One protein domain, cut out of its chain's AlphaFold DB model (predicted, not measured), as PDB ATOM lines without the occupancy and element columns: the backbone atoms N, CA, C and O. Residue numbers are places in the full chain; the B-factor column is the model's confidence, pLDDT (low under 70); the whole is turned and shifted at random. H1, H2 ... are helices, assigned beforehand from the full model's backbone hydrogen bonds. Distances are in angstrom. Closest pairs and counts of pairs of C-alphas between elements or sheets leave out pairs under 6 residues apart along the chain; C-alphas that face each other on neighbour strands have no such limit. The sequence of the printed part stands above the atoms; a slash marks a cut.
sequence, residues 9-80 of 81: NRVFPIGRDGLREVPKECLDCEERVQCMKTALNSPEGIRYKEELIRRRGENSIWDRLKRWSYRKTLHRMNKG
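What this domain is: This is residues 9 to 80 of the 81 residues of an uncharacterized protein of Desulfobacteraceae bacterium (UniProt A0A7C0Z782). The model is an open zigzag: looped residues 9 to 23 lead to short H1 and H2, H2 turns a corner into H3, and H4 folds back from H3 as a V, with residues 68 to 80 sticking out. The printed part has 72 residues with four named helices, H1 to H4 in order, and no named strand: all helix. It is loose, radius of gyration of the C-alphas 15.2 A, spanning 41 by 31 by 17 A.

How they stand to each other: H1, residues 24 to 27, is close to but not clearly touching H2, residues 32 to 40; the closest C-alphas, of Cys 26 and Arg 32, are 6.0 A apart. H2 and H3, residues 43 to 55, only just touch, with 3 pairs of C-alphas within 8 A, and only at the corner, H3 with residues 45 to 49 alone; the closest C-alphas, of Ala 39 and Gly 45, are 6.1 A apart. Their lines are about perpendicular, 75 degrees. H3 and H4, residues 61 to 78, are close but not clearly touching, closest at the C-alphas of Ile 53 and Asp 63, 6.9 A; they run opposite ways at 35.0 degrees, only just a steep tilt. Every O i to N i+4 pair is within hydrogen-bond range in H2, H3 and H4; H1 is too short for one.

Where its parts are: H1, 5.2 A long, begins at C-alpha 24 (-60.947, 50.529, -36.050). H2 measures 12.1 A, H3 18.4 A and H4 25.8 A, ending at C-alpha 78 (-79.871, 55.003, -72.363).

The domain as a whole: The farthest C-alphas, of Arg 16 and Lys 79, are 44.1 A apart. The printed part has no cut, and its three links are tight. pLDDT is under 70 at residues 54 to 64, 66 to 67, 72 and 74 to 80.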
ATOM      1  N   ASN A   9     -60.116  49.331 -50.737       89.31
ATOM      2  CA  ASN A   9     -59.194  48.346 -50.159       89.31
ATOM      3  C   ASN A   9     -58.530  48.831 -48.864       89.31
ATOM      4  O   ASN A   9     -57.997  48.019 -48.115       89.31
ATOM      5  N   ARG A  10     -58.563  50.140 -48.594       90.25
ATOM      6  CA  ARG A  10     -58.088  50.728 -47.334       90.25
ATOM      7  C   ARG A  10     -59.201  50.856 -46.299       90.25
ATOM      8  O   ARG A  10     -58.949  50.627 -45.125       90.25
ATOM      9  N   VAL A  11     -60.408  51.221 -46.732       89.94
ATOM     10  CA  VAL A  11     -61.563  51.457 -45.848       89.94
ATOM     11  C   VAL A  11     -62.317  50.159 -45.536       89.94
ATOM     12  O   VAL A  11     -62.874  50.020 -44.453       89.94
ATOM     13  N   PHE A  12     -62.307  49.206 -46.471       91.00
ATOM     14  CA  PHE A  12     -62.913  47.880 -46.347       91.00
ATOM     15  C   PHE A  12     -61.930  46.781 -46.808       91.00
ATOM     16  O   PHE A  12     -62.198  46.103 -47.811       91.00
ATOM     17  N   PRO A  13     -60.755  46.632 -46.165       91.06
ATOM     18  CA  PRO A  13     -59.798  45.573 -46.472       91.06
ATOM     19  C   PRO A  13     -60.416  44.183 -46.324       91.06
ATOM     20  O   PRO A  13     -61.360  43.975 -45.565       91.06
ATOM     21  N   ILE A  14     -59.852  43.226 -47.058       87.62
ATOM     22  CA  ILE A  14     -60.198  41.811 -46.921       87.62
ATOM     23  C   ILE A  14     -59.526  41.288 -45.645       87.62
ATOM     24  O   ILE A  14     -58.302  41.339 -45.519       87.62
ATOM     25  N   GLY A  15     -60.345  40.836 -44.704       82.19
ATOM     26  CA  GLY A  15     -59.964  40.188 -43.458       82.19
ATOM     27  C   GLY A  15     -59.504  38.746 -43.663       82.19
ATOM     28  O   GLY A  15     -59.461  38.215 -44.775       82.19
ATOM     29  N   ARG A  16     -59.126  38.097 -42.559       78.88
ATOM     30  CA  ARG A  16     -58.518  36.752 -42.564       78.88
ATOM     31  C   ARG A  16     -59.467  35.655 -43.048       78.88
ATOM     32  O   ARG A  16     -59.017  34.632 -43.546       78.88
ATOM     33  N   ASP A  17     -60.760  35.879 -42.893       77.56
ATOM     34  CA  ASP A  17     -61.857  35.013 -43.324       77.56
ATOM     35  C   ASP A  17     -62.297  35.280 -44.777       77.56
ATOM     36  O   ASP A  17     -63.239  34.664 -45.275       77.56
ATOM     37  N   GLY A  18     -61.623  36.202 -45.472       80.25
ATOM     38  CA  GLY A  18     -62.000  36.623 -46.816       80.25
ATOM     39  C   GLY A  18     -63.198  37.578 -46.850       80.25
ATOM     40  O   GLY A  18     -63.658  37.926 -47.943       80.25
ATOM     41  N   LEU A  19     -63.708  38.020 -45.695       80.94
ATOM     42  CA  LEU A  19     -64.761  39.025 -45.601       80.94
ATOM     43  C   LEU A  19     -64.156  40.420 -45.507       80.94
ATOM     44  O   LEU A  19     -63.043  40.612 -45.033       80.94
ATOM     45  N   ARG A  20     -64.877  41.426 -46.005       85.12
ATOM     46  CA  ARG A  20     -64.429  42.812 -45.865       85.12
ATOM     47  C   ARG A  20     -64.800  43.338 -44.484       85.12
ATOM     48  O   ARG A  20     -65.974  43.314 -44.122       85.12
ATOM     49  N   GLU A  21     -63.820  43.882 -43.776       87.44
ATOM     50  CA  GLU A  21     -63.988  44.460 -42.441       87.44
ATOM     51  C   GLU A  21     -63.607  45.939 -42.441       87.44
ATOM     52  O   GLU A  21     -62.804  46.384 -43.258       87.44
ATOM     53  N   VAL A  22     -64.183  46.716 -41.523       88.94
ATOM     54  CA  VAL A  22     -63.820  48.127 -41.342       88.94
ATOM     55  C   VAL A  22     -62.733  48.227 -40.267       88.94
ATOM     56  O   VAL A  22     -62.981  47.812 -39.134       88.94
ATOM     57  N   PRO A  23     -61.552  48.804 -40.563       90.06
ATOM     58  CA  PRO A  23     -60.508  49.008 -39.566       90.06
ATOM     59  C   PRO A  23     -60.984  49.945 -38.455       90.06
ATOM     60  O   PRO A  23     -61.664  50.936 -38.731       90.06
ATOM     61  N   LYS A  24     -60.570  49.691 -37.207       88.75
ATOM     62  CA  LYS A  24     -60.947  50.529 -36.050       88.75
ATOM     63  C   LYS A  24     -60.588  52.004 -36.253       88.75
ATOM     64  O   LYS A  24     -61.414  52.870 -36.011       88.75
ATOM     65  N   GLU A  25     -59.426  52.273 -36.841       88.12
ATOM     66  CA  GLU A  25     -58.954  53.623 -37.180       88.12
ATOM     67  C   GLU A  25     -59.931  54.399 -38.082       88.12
ATOM     68  O   GLU A  25     -60.041  55.622 -37.998       88.12
ATOM     69  N   CYS A  26     -60.667  53.700 -38.954       88.56
ATOM     70  CA  CYS A  26     -61.674  54.327 -39.805       88.56
ATOM     71  C   CYS A  26     -62.932  54.708 -39.020       88.56
ATOM     72  O   CYS A  26     -63.638  55.623 -39.438       88.56
ATOM     73  N   LEU A  27     -63.227  54.030 -37.908       87.56
ATOM     74  CA  LEU A  27     -64.352  54.360 -37.035       87.56
ATOM     75  C   LEU A  27     -64.068  55.610 -36.201       87.56
ATOM     76  O   LEU A  27     -64.998  56.371 -35.954       87.56
ATOM     77  N   ASP A  28     -62.810  55.869 -35.854       89.69
ATOM     78  CA  ASP A  28     -62.401  57.065 -35.104       89.69
ATOM     79  C   ASP A  28     -62.180  58.296 -36.005       89.69
ATOM     80  O   ASP A  28     -61.865  59.390 -35.540       89.69
ATOM     81  N   CYS A  29     -62.354  58.144 -37.321       90.25
ATOM     82  CA  CYS A  29     -62.187  59.227 -38.282       90.25
ATOM     83  C   CYS A  29     -63.445  60.107 -38.371       90.25
ATOM     84  O   CYS A  29     -64.554  59.617 -38.582       90.25
ATOM     85  N   GLU A  30     -63.269  61.424 -38.320       91.38
ATOM     86  CA  GLU A  30     -64.365  62.396 -38.437       91.38
ATOM     87  C   GLU A  30     -65.101  62.295 -39.788       91.38
ATOM     88  O   GLU A  30     -66.331  62.281 -39.854       91.38
ATOM     89  N   GLU A  31     -64.357  62.082 -40.877       91.88
ATOM     90  CA  GLU A  31     -64.904  61.952 -42.236       91.88
ATOM     91  C   GLU A  31     -65.447  60.540 -42.551       91.88
ATOM     92  O   GLU A  31     -65.798  60.253 -43.702       91.88
ATOM     93  N   ARG A  32     -65.521  59.626 -41.565       91.75
ATOM     94  CA  ARG A  32     -65.812  58.189 -41.771       91.75
ATOM     95  C   ARG A  32     -67.043  57.924 -42.628       91.75
ATOM     96  O   ARG A  32     -66.998  57.107 -43.543       91.75
ATOM     97  N   VAL A  33     -68.131  58.651 -42.371       92.38
ATOM     98  CA  VAL A  33     -69.418  58.426 -43.040       92.38
ATOM     99  C   VAL A  33     -69.316  58.767 -44.522       92.38
ATOM    100  O   VAL A  33     -69.758  57.982 -45.363       92.38
ATOM    101  N   GLN A  34     -68.734  59.919 -44.860       93.62
ATOM    102  CA  GLN A  34     -68.575  60.317 -46.257       93.62
ATOM    103  C   GLN A  34     -67.531  59.455 -46.967       93.62
ATOM    104  O   GLN A  34     -67.786  58.995 -48.076       93.62
ATOM    105  N   CYS A  35     -66.412  59.149 -46.309       92.56
ATOM    106  CA  CYS A  35     -65.362  58.288 -46.848       92.56
ATOM    107  C   CYS A  35     -65.895  56.895 -47.227       92.56
ATOM    108  O   CYS A  35     -65.705  56.436 -48.356       92.56
ATOM    109  N   MET A  36     -66.631  56.248 -46.319       92.06
ATOM    110  CA  MET A  36     -67.213  54.923 -46.552       92.06
ATOM    111  C   MET A  36     -68.278  54.946 -47.648       92.06
ATOM    112  O   MET A  36     -68.300  54.053 -48.494       92.06
ATOM    113  N   LYS A  37     -69.142  55.971 -47.679       91.56
ATOM    114  CA  LYS A  37     -70.132  56.138 -48.756       91.56
ATOM    115  C   LYS A  37     -69.454  56.289 -50.116       91.56
ATOM    116  O   LYS A  37     -69.868  55.627 -51.063       91.56
ATOM    117  N   THR A  38     -68.407  57.107 -50.201       93.62
ATOM    118  CA  THR A  38     -67.614  57.283 -51.425       93.62
ATOM    119  C   THR A  38     -66.980  55.965 -51.863       93.62
ATOM    120  O   THR A  38     -67.138  55.581 -53.018       93.62
ATOM    121  N   ALA A  39     -66.365  55.217 -50.940       92.19
ATOM    122  CA  ALA A  39     -65.771  53.914 -51.241       92.19
ATOM    123  C   ALA A  39     -66.805  52.894 -51.744       92.19
ATOM    124  O   ALA A  39     -66.570  52.188 -52.719       92.19
ATOM    125  N   LEU A  40     -67.987  52.833 -51.126       88.94
ATOM    126  CA  LEU A  40     -69.062  51.936 -51.562       88.94
ATOM    127  C   LEU A  40     -69.683  52.349 -52.903       88.94
ATOM    128  O   LEU A  40     -70.290  51.514 -53.574       88.94
ATOM    129  N   ASN A  41     -69.583  53.621 -53.282       89.81
ATOM    130  CA  ASN A  41     -70.075  54.132 -54.559       89.81
ATOM    131  C   ASN A  41     -69.015  54.107 -55.668       89.81
ATOM    132  O   ASN A  41     -69.338  54.462 -56.798       89.81
ATOM    133  N   SER A  42     -67.789  53.656 -55.381       88.81
ATOM    134  CA  SER A  42     -66.785  53.395 -56.415       88.81
ATOM    135  C   SER A  42     -67.198  52.203 -57.295       88.81
ATOM    136  O   SER A  42     -68.012  51.375 -56.864       88.81
ATOM    137  N   PRO A  43     -66.632  52.054 -58.508       86.69
ATOM    138  CA  PRO A  43     -66.887  50.897 -59.371       86.69
ATOM    139  C   PRO A  43     -66.671  49.548 -58.663       86.69
ATOM    140  O   PRO A  43     -67.476  48.625 -58.790       86.69
ATOM    141  N   GLU A  44     -65.619  49.438 -57.853       83.81
ATOM    142  CA  GLU A  44     -65.304  48.242 -57.069       83.81
ATOM    143  C   GLU A  44     -66.323  48.020 -55.942       83.81
ATOM    144  O   GLU A  44     -66.730  46.883 -55.689       83.81
ATOM    145  N   GLY A  45     -66.767  49.097 -55.285       86.56
ATOM    146  CA  GLY A  45     -67.777  49.046 -54.228       86.56
ATOM    147  C   GLY A  45     -69.155  48.646 -54.761       86.56
ATOM    148  O   GLY A  45     -69.888  47.895 -54.110       86.56
ATOM    149  N   ILE A  46     -69.494  49.086 -55.975       87.06
ATOM    150  CA  ILE A  46     -70.713  48.685 -56.687       87.06
ATOM    151  C   ILE A  46     -70.665  47.194 -57.022       87.06
ATOM    152  O   ILE A  46     -71.579  46.470 -56.627       87.06
ATOM    153  N   ARG A  47     -69.576  46.712 -57.635       84.38
ATOM    154  CA  ARG A  47     -69.391  45.279 -57.927       84.38
ATOM    155  C   ARG A  47     -69.476  44.408 -56.674       84.38
ATOM    156  O   ARG A  47     -70.062  43.331 -56.704       84.38
ATOM    157  N   TYR A  48     -68.923  44.873 -55.554       82.19
ATOM    158  CA  TYR A  48     -69.041  44.174 -54.274       82.19
ATOM    159  C   TYR A  48     -70.498  44.080 -53.791       82.19
ATOM    160  O   TYR A  48     -70.943  43.010 -53.378       82.19
ATOM    161  N   LYS A  49     -71.271  45.173 -53.883       81.75
ATOM    162  CA  LYS A  49     -72.706  45.171 -53.546       81.75
ATOM    163  C   LYS A  49     -73.507  44.234 -54.454       81.75
ATOM    164  O   LYS A  49     -74.409  43.557 -53.966       81.75
ATOM    165  N   GLU A  50     -73.184  44.183 -55.745       79.25
ATOM    166  CA  GLU A  50     -73.797  43.250 -56.698       79.25
ATOM    167  C   GLU A  50     -73.483  41.793 -56.351       79.25
ATOM    168  O   GLU A  50     -74.387  40.961 -56.332       79.25
ATOM    169  N   GLU A  51     -72.231  41.489 -56.006       78.56
ATOM    170  CA  GLU A  51     -71.824  40.145 -55.595       78.56
ATOM    171  C   GLU A  51     -72.495  39.721 -54.281       78.56
ATOM    172  O   GLU A  51     -72.951  38.587 -54.172       78.56
ATOM    173  N   LEU A  52     -72.635  40.624 -53.304       75.69
ATOM    174  CA  LEU A  52     -73.401  40.362 -52.079       75.69
ATOM    175  C   LEU A  52     -74.871  40.038 -52.373       75.69
ATOM    176  O   LEU A  52     -75.421  39.109 -51.784       75.69
ATOM    177  N   ILE A  53     -75.499  40.785 -53.287       70.75
ATOM    178  CA  ILE A  53     -76.873  40.526 -53.747       70.75
ATOM    179  C   ILE A  53     -76.952  39.156 -54.433       70.75
ATOM    180  O   ILE A  53     -77.848  38.373 -54.138       70.75
ATOM    181  N   ARG A  54     -75.986  38.827 -55.298       68.19
ATOM    182  CA  ARG A  54     -75.923  37.538 -56.000       68.19
ATOM    183  C   ARG A  54     -75.723  36.360 -55.039       68.19
ATOM    184  O   ARG A  54     -76.365  35.328 -55.202       68.19
ATOM    185  N   ARG A  55     -74.859  36.516 -54.028       67.12
ATOM    186  CA  ARG A  55     -74.561  35.491 -53.008       67.12
ATOM    187  C   ARG A  55     -75.719  35.232 -52.050       67.12
ATOM    188  O   ARG A  55     -75.799  34.134 -51.514       67.12
ATOM    189  N   ARG A  56     -76.615  36.203 -51.827       62.12
ATOM    190  CA  ARG A  56     -77.738  36.051 -50.882       62.12
ATOM    191  C   ARG A  56     -78.846  35.101 -51.367       62.12
ATOM    192  O   ARG A  56     -79.746  34.801 -50.590       62.12
ATOM    193  N   GLY A  57     -78.736  34.569 -52.586       52.06
ATOM    194  CA  GLY A  57     -79.658  33.577 -53.138       52.06
ATOM    195  C   GLY A  57     -80.994  34.191 -53.562       52.06
ATOM    196  O   GLY A  57     -81.531  35.086 -52.917       52.06
ATOM    197  N   GLU A  58     -81.540  33.713 -54.679       53.88
ATOM    198  CA  GLU A  58     -82.684  34.289 -55.400       53.88
ATOM    199  C   GLU A  58     -84.050  34.111 -54.709       53.88
ATOM    200  O   GLU A  58     -85.014  33.712 -55.349       53.88
ATOM    201  N   ASN A  59     -84.180  34.415 -53.417       53.66
ATOM    202  CA  ASN A  59     -85.416  34.134 -52.671       53.66
ATOM    203  C   ASN A  59     -86.048  35.352 -51.987       53.66
ATOM    204  O   ASN A  59     -87.046  35.198 -51.287       53.66
ATOM    205  N   SER A  60     -85.540  36.573 -52.200       61.81
ATOM    206  CA  SER A  60     -86.141  37.772 -51.604       61.81
ATOM    207  C   SER A  60     -86.756  38.719 -52.637       61.81
ATOM    208  O   SER A  60     -86.139  39.096 -53.633       61.81
ATOM    209  N   ILE A  61     -87.981  39.174 -52.355       63.22
ATOM    210  CA  ILE A  61     -88.717  40.213 -53.103       63.22
ATOM    211  C   ILE A  61     -87.862  41.486 -53.276       63.22
ATOM    212  O   ILE A  61     -87.946  42.168 -54.300       63.22
ATOM    213  N   TRP A  62     -86.966  41.755 -52.322       60.25
ATOM    214  CA  TRP A  62     -86.005  42.858 -52.361       60.25
ATOM    215  C   TRP A  62     -84.977  42.753 -53.495       60.25
ATOM    216  O   TRP A  62     -84.613  43.781 -54.071       60.25
ATOM    217  N   ASP A  63     -84.552  41.549 -53.881       62.00
ATOM    218  CA  ASP A  63     -83.599  41.358 -54.982       62.00
ATOM    219  C   ASP A  63     -84.270  41.536 -56.345       62.00
ATOM    220  O   ASP A  63     -83.683  42.117 -57.264       62.00
ATOM    221  N   ARG A  64     -85.548  41.142 -56.462       66.38
ATOM    222  CA  ARG A  64     -86.377  41.445 -57.641       66.38
ATOM    223  C   ARG A  64     -86.579  42.956 -57.799       66.38
ATOM    224  O   ARG A  64     -86.409  43.479 -58.901       66.38
ATOM    225  N   LEU A  65     -86.859  43.665 -56.700       71.75
ATOM    226  CA  LEU A  65     -86.995  45.126 -56.684       71.75
ATOM    227  C   LEU A  65     -85.683  45.843 -57.025       71.75
ATOM    228  O   LEU A  65     -85.698  46.767 -57.838       71.75
ATOM    229  N   LYS A  66     -84.540  45.407 -56.475       69.75
ATOM    230  CA  LYS A  66     -83.229  45.978 -56.826       69.75
ATOM    231  C   LYS A  66     -82.861  45.735 -58.287       69.75
ATOM    232  O   LYS A  66     -82.442  46.681 -58.948       69.75
ATOM    233  N   ARG A  67     -83.064  44.522 -58.822       67.44
ATOM    234  CA  ARG A  67     -82.844  44.229 -60.254       67.44
ATOM    235  C   ARG A  67     -83.721  45.109 -61.144       67.44
ATOM    236  O   ARG A  67     -83.240  45.655 -62.133       67.44
ATOM    237  N   TRP A  68     -84.994  45.287 -60.792       70.25
ATOM    238  CA  TRP A  68     -85.897  46.173 -61.529       70.25
ATOM    239  C   TRP A  68     -85.478  47.645 -61.446       70.25
ATOM    240  O   TRP A  68     -85.459  48.332 -62.467       70.25
ATOM    241  N   SER A  69     -85.086  48.119 -60.259       75.69
ATOM    242  CA  SER A  69     -84.567  49.475 -60.059       75.69
ATOM    243  C   SER A  69     -83.300  49.712 -60.887       75.69
ATOM    244  O   SER A  69     -83.246  50.682 -61.636       75.69
ATOM    245  N   TYR A  70     -82.341  48.783 -60.855       71.00
ATOM    246  CA  TYR A  70     -81.104  48.858 -61.637       71.00
ATOM    247  C   TYR A  70     -81.371  48.893 -63.148       71.00
ATOM    248  O   TYR A  70     -80.884  49.781 -63.846       71.00
ATOM    249  N   ARG A  71     -82.237  48.002 -63.653       70.62
ATOM    250  CA  ARG A  71     -82.668  48.011 -65.063       70.62
ATOM    251  C   ARG A  71     -83.350  49.321 -65.458       70.62
ATOM    252  O   ARG A  71     -83.133  49.810 -66.563       70.62
ATOM    253  N   LYS A  72     -84.157  49.910 -64.570       66.75
ATOM    254  CA  LYS A  72     -84.777  51.220 -64.809       66.75
ATOM    255  C   LYS A  72     -83.755  52.350 -64.852       66.75
ATOM    256  O   LYS A  72     -83.905  53.242 -65.683       66.75
ATOM    257  N   THR A  73     -82.741  52.323 -63.995       73.94
ATOM    258  CA  THR A  73     -81.655  53.309 -64.017       73.94
ATOM    259  C   THR A  73     -80.881  53.225 -65.331       73.94
ATOM    260  O   THR A  73     -80.722  54.248 -65.988       73.94
ATOM    261  N   LEU A  74     -80.524  52.021 -65.788       63.75
ATOM    262  CA  LEU A  74     -79.873  51.825 -67.089       63.75
ATOM    263  C   LEU A  74     -80.741  52.313 -68.259       63.75
ATOM    264  O   LEU A  74     -80.246  53.006 -69.139       63.75
ATOM    265  N   HIS A  75     -82.048  52.035 -68.245       67.75
ATOM    266  CA  HIS A  75     -82.977  52.540 -69.268       67.75
ATOM    267  C   HIS A  75     -83.075  54.070 -69.285       67.75
ATOM    268  O   HIS A  75     -83.206  54.672 -70.345       67.75
ATOM    269  N   ARG A  76     -83.004  54.713 -68.114       64.62
ATOM    270  CA  ARG A  76     -82.969  56.180 -68.003       64.62
ATOM    271  C   ARG A  76     -81.664  56.759 -68.541       64.62
ATOM    272  O   ARG A  76     -81.711  57.787 -69.201       64.62
ATOM    273  N   MET A  77     -80.536  56.092 -68.304       60.88
ATOM    274  CA  MET A  77     -79.238  56.496 -68.856       60.88
ATOM    275  C   MET A  77     -79.196  56.327 -70.383       60.88
ATOM    276  O   MET A  77     -78.657  57.181 -71.070       60.88
ATOM    277  N   ASN A  78     -79.841  55.286 -70.923       56.16
ATOM    278  CA  ASN A  78     -79.871  55.003 -72.363       56.16
ATOM    279  C   ASN A  78     -80.914  55.819 -73.156       56.16
ATOM    280  O   ASN A  78     -80.907  55.792 -74.378       56.16
ATOM    281  N   LYS A  79     -81.832  56.518 -72.472       55.22
ATOM    282  CA  LYS A  79     -82.785  57.476 -73.069       55.22
ATOM    283  C   LYS A  79     -82.327  58.940 -72.966       55.22
ATOM    284  O   LYS A  79     -83.087  59.829 -73.334       55.22
ATOM    285  N   GLY A  80     -81.139  59.186 -72.411       52.62
ATOM    286  CA  GLY A  80     -80.519  60.510 -72.303       52.62
ATOM    287  C   GLY A  80     -79.451  60.790 -73.369       52.62
ATOM    288  O   GLY A  80     -78.662  61.709 -73.167       52.62
TER     289      GLY A  80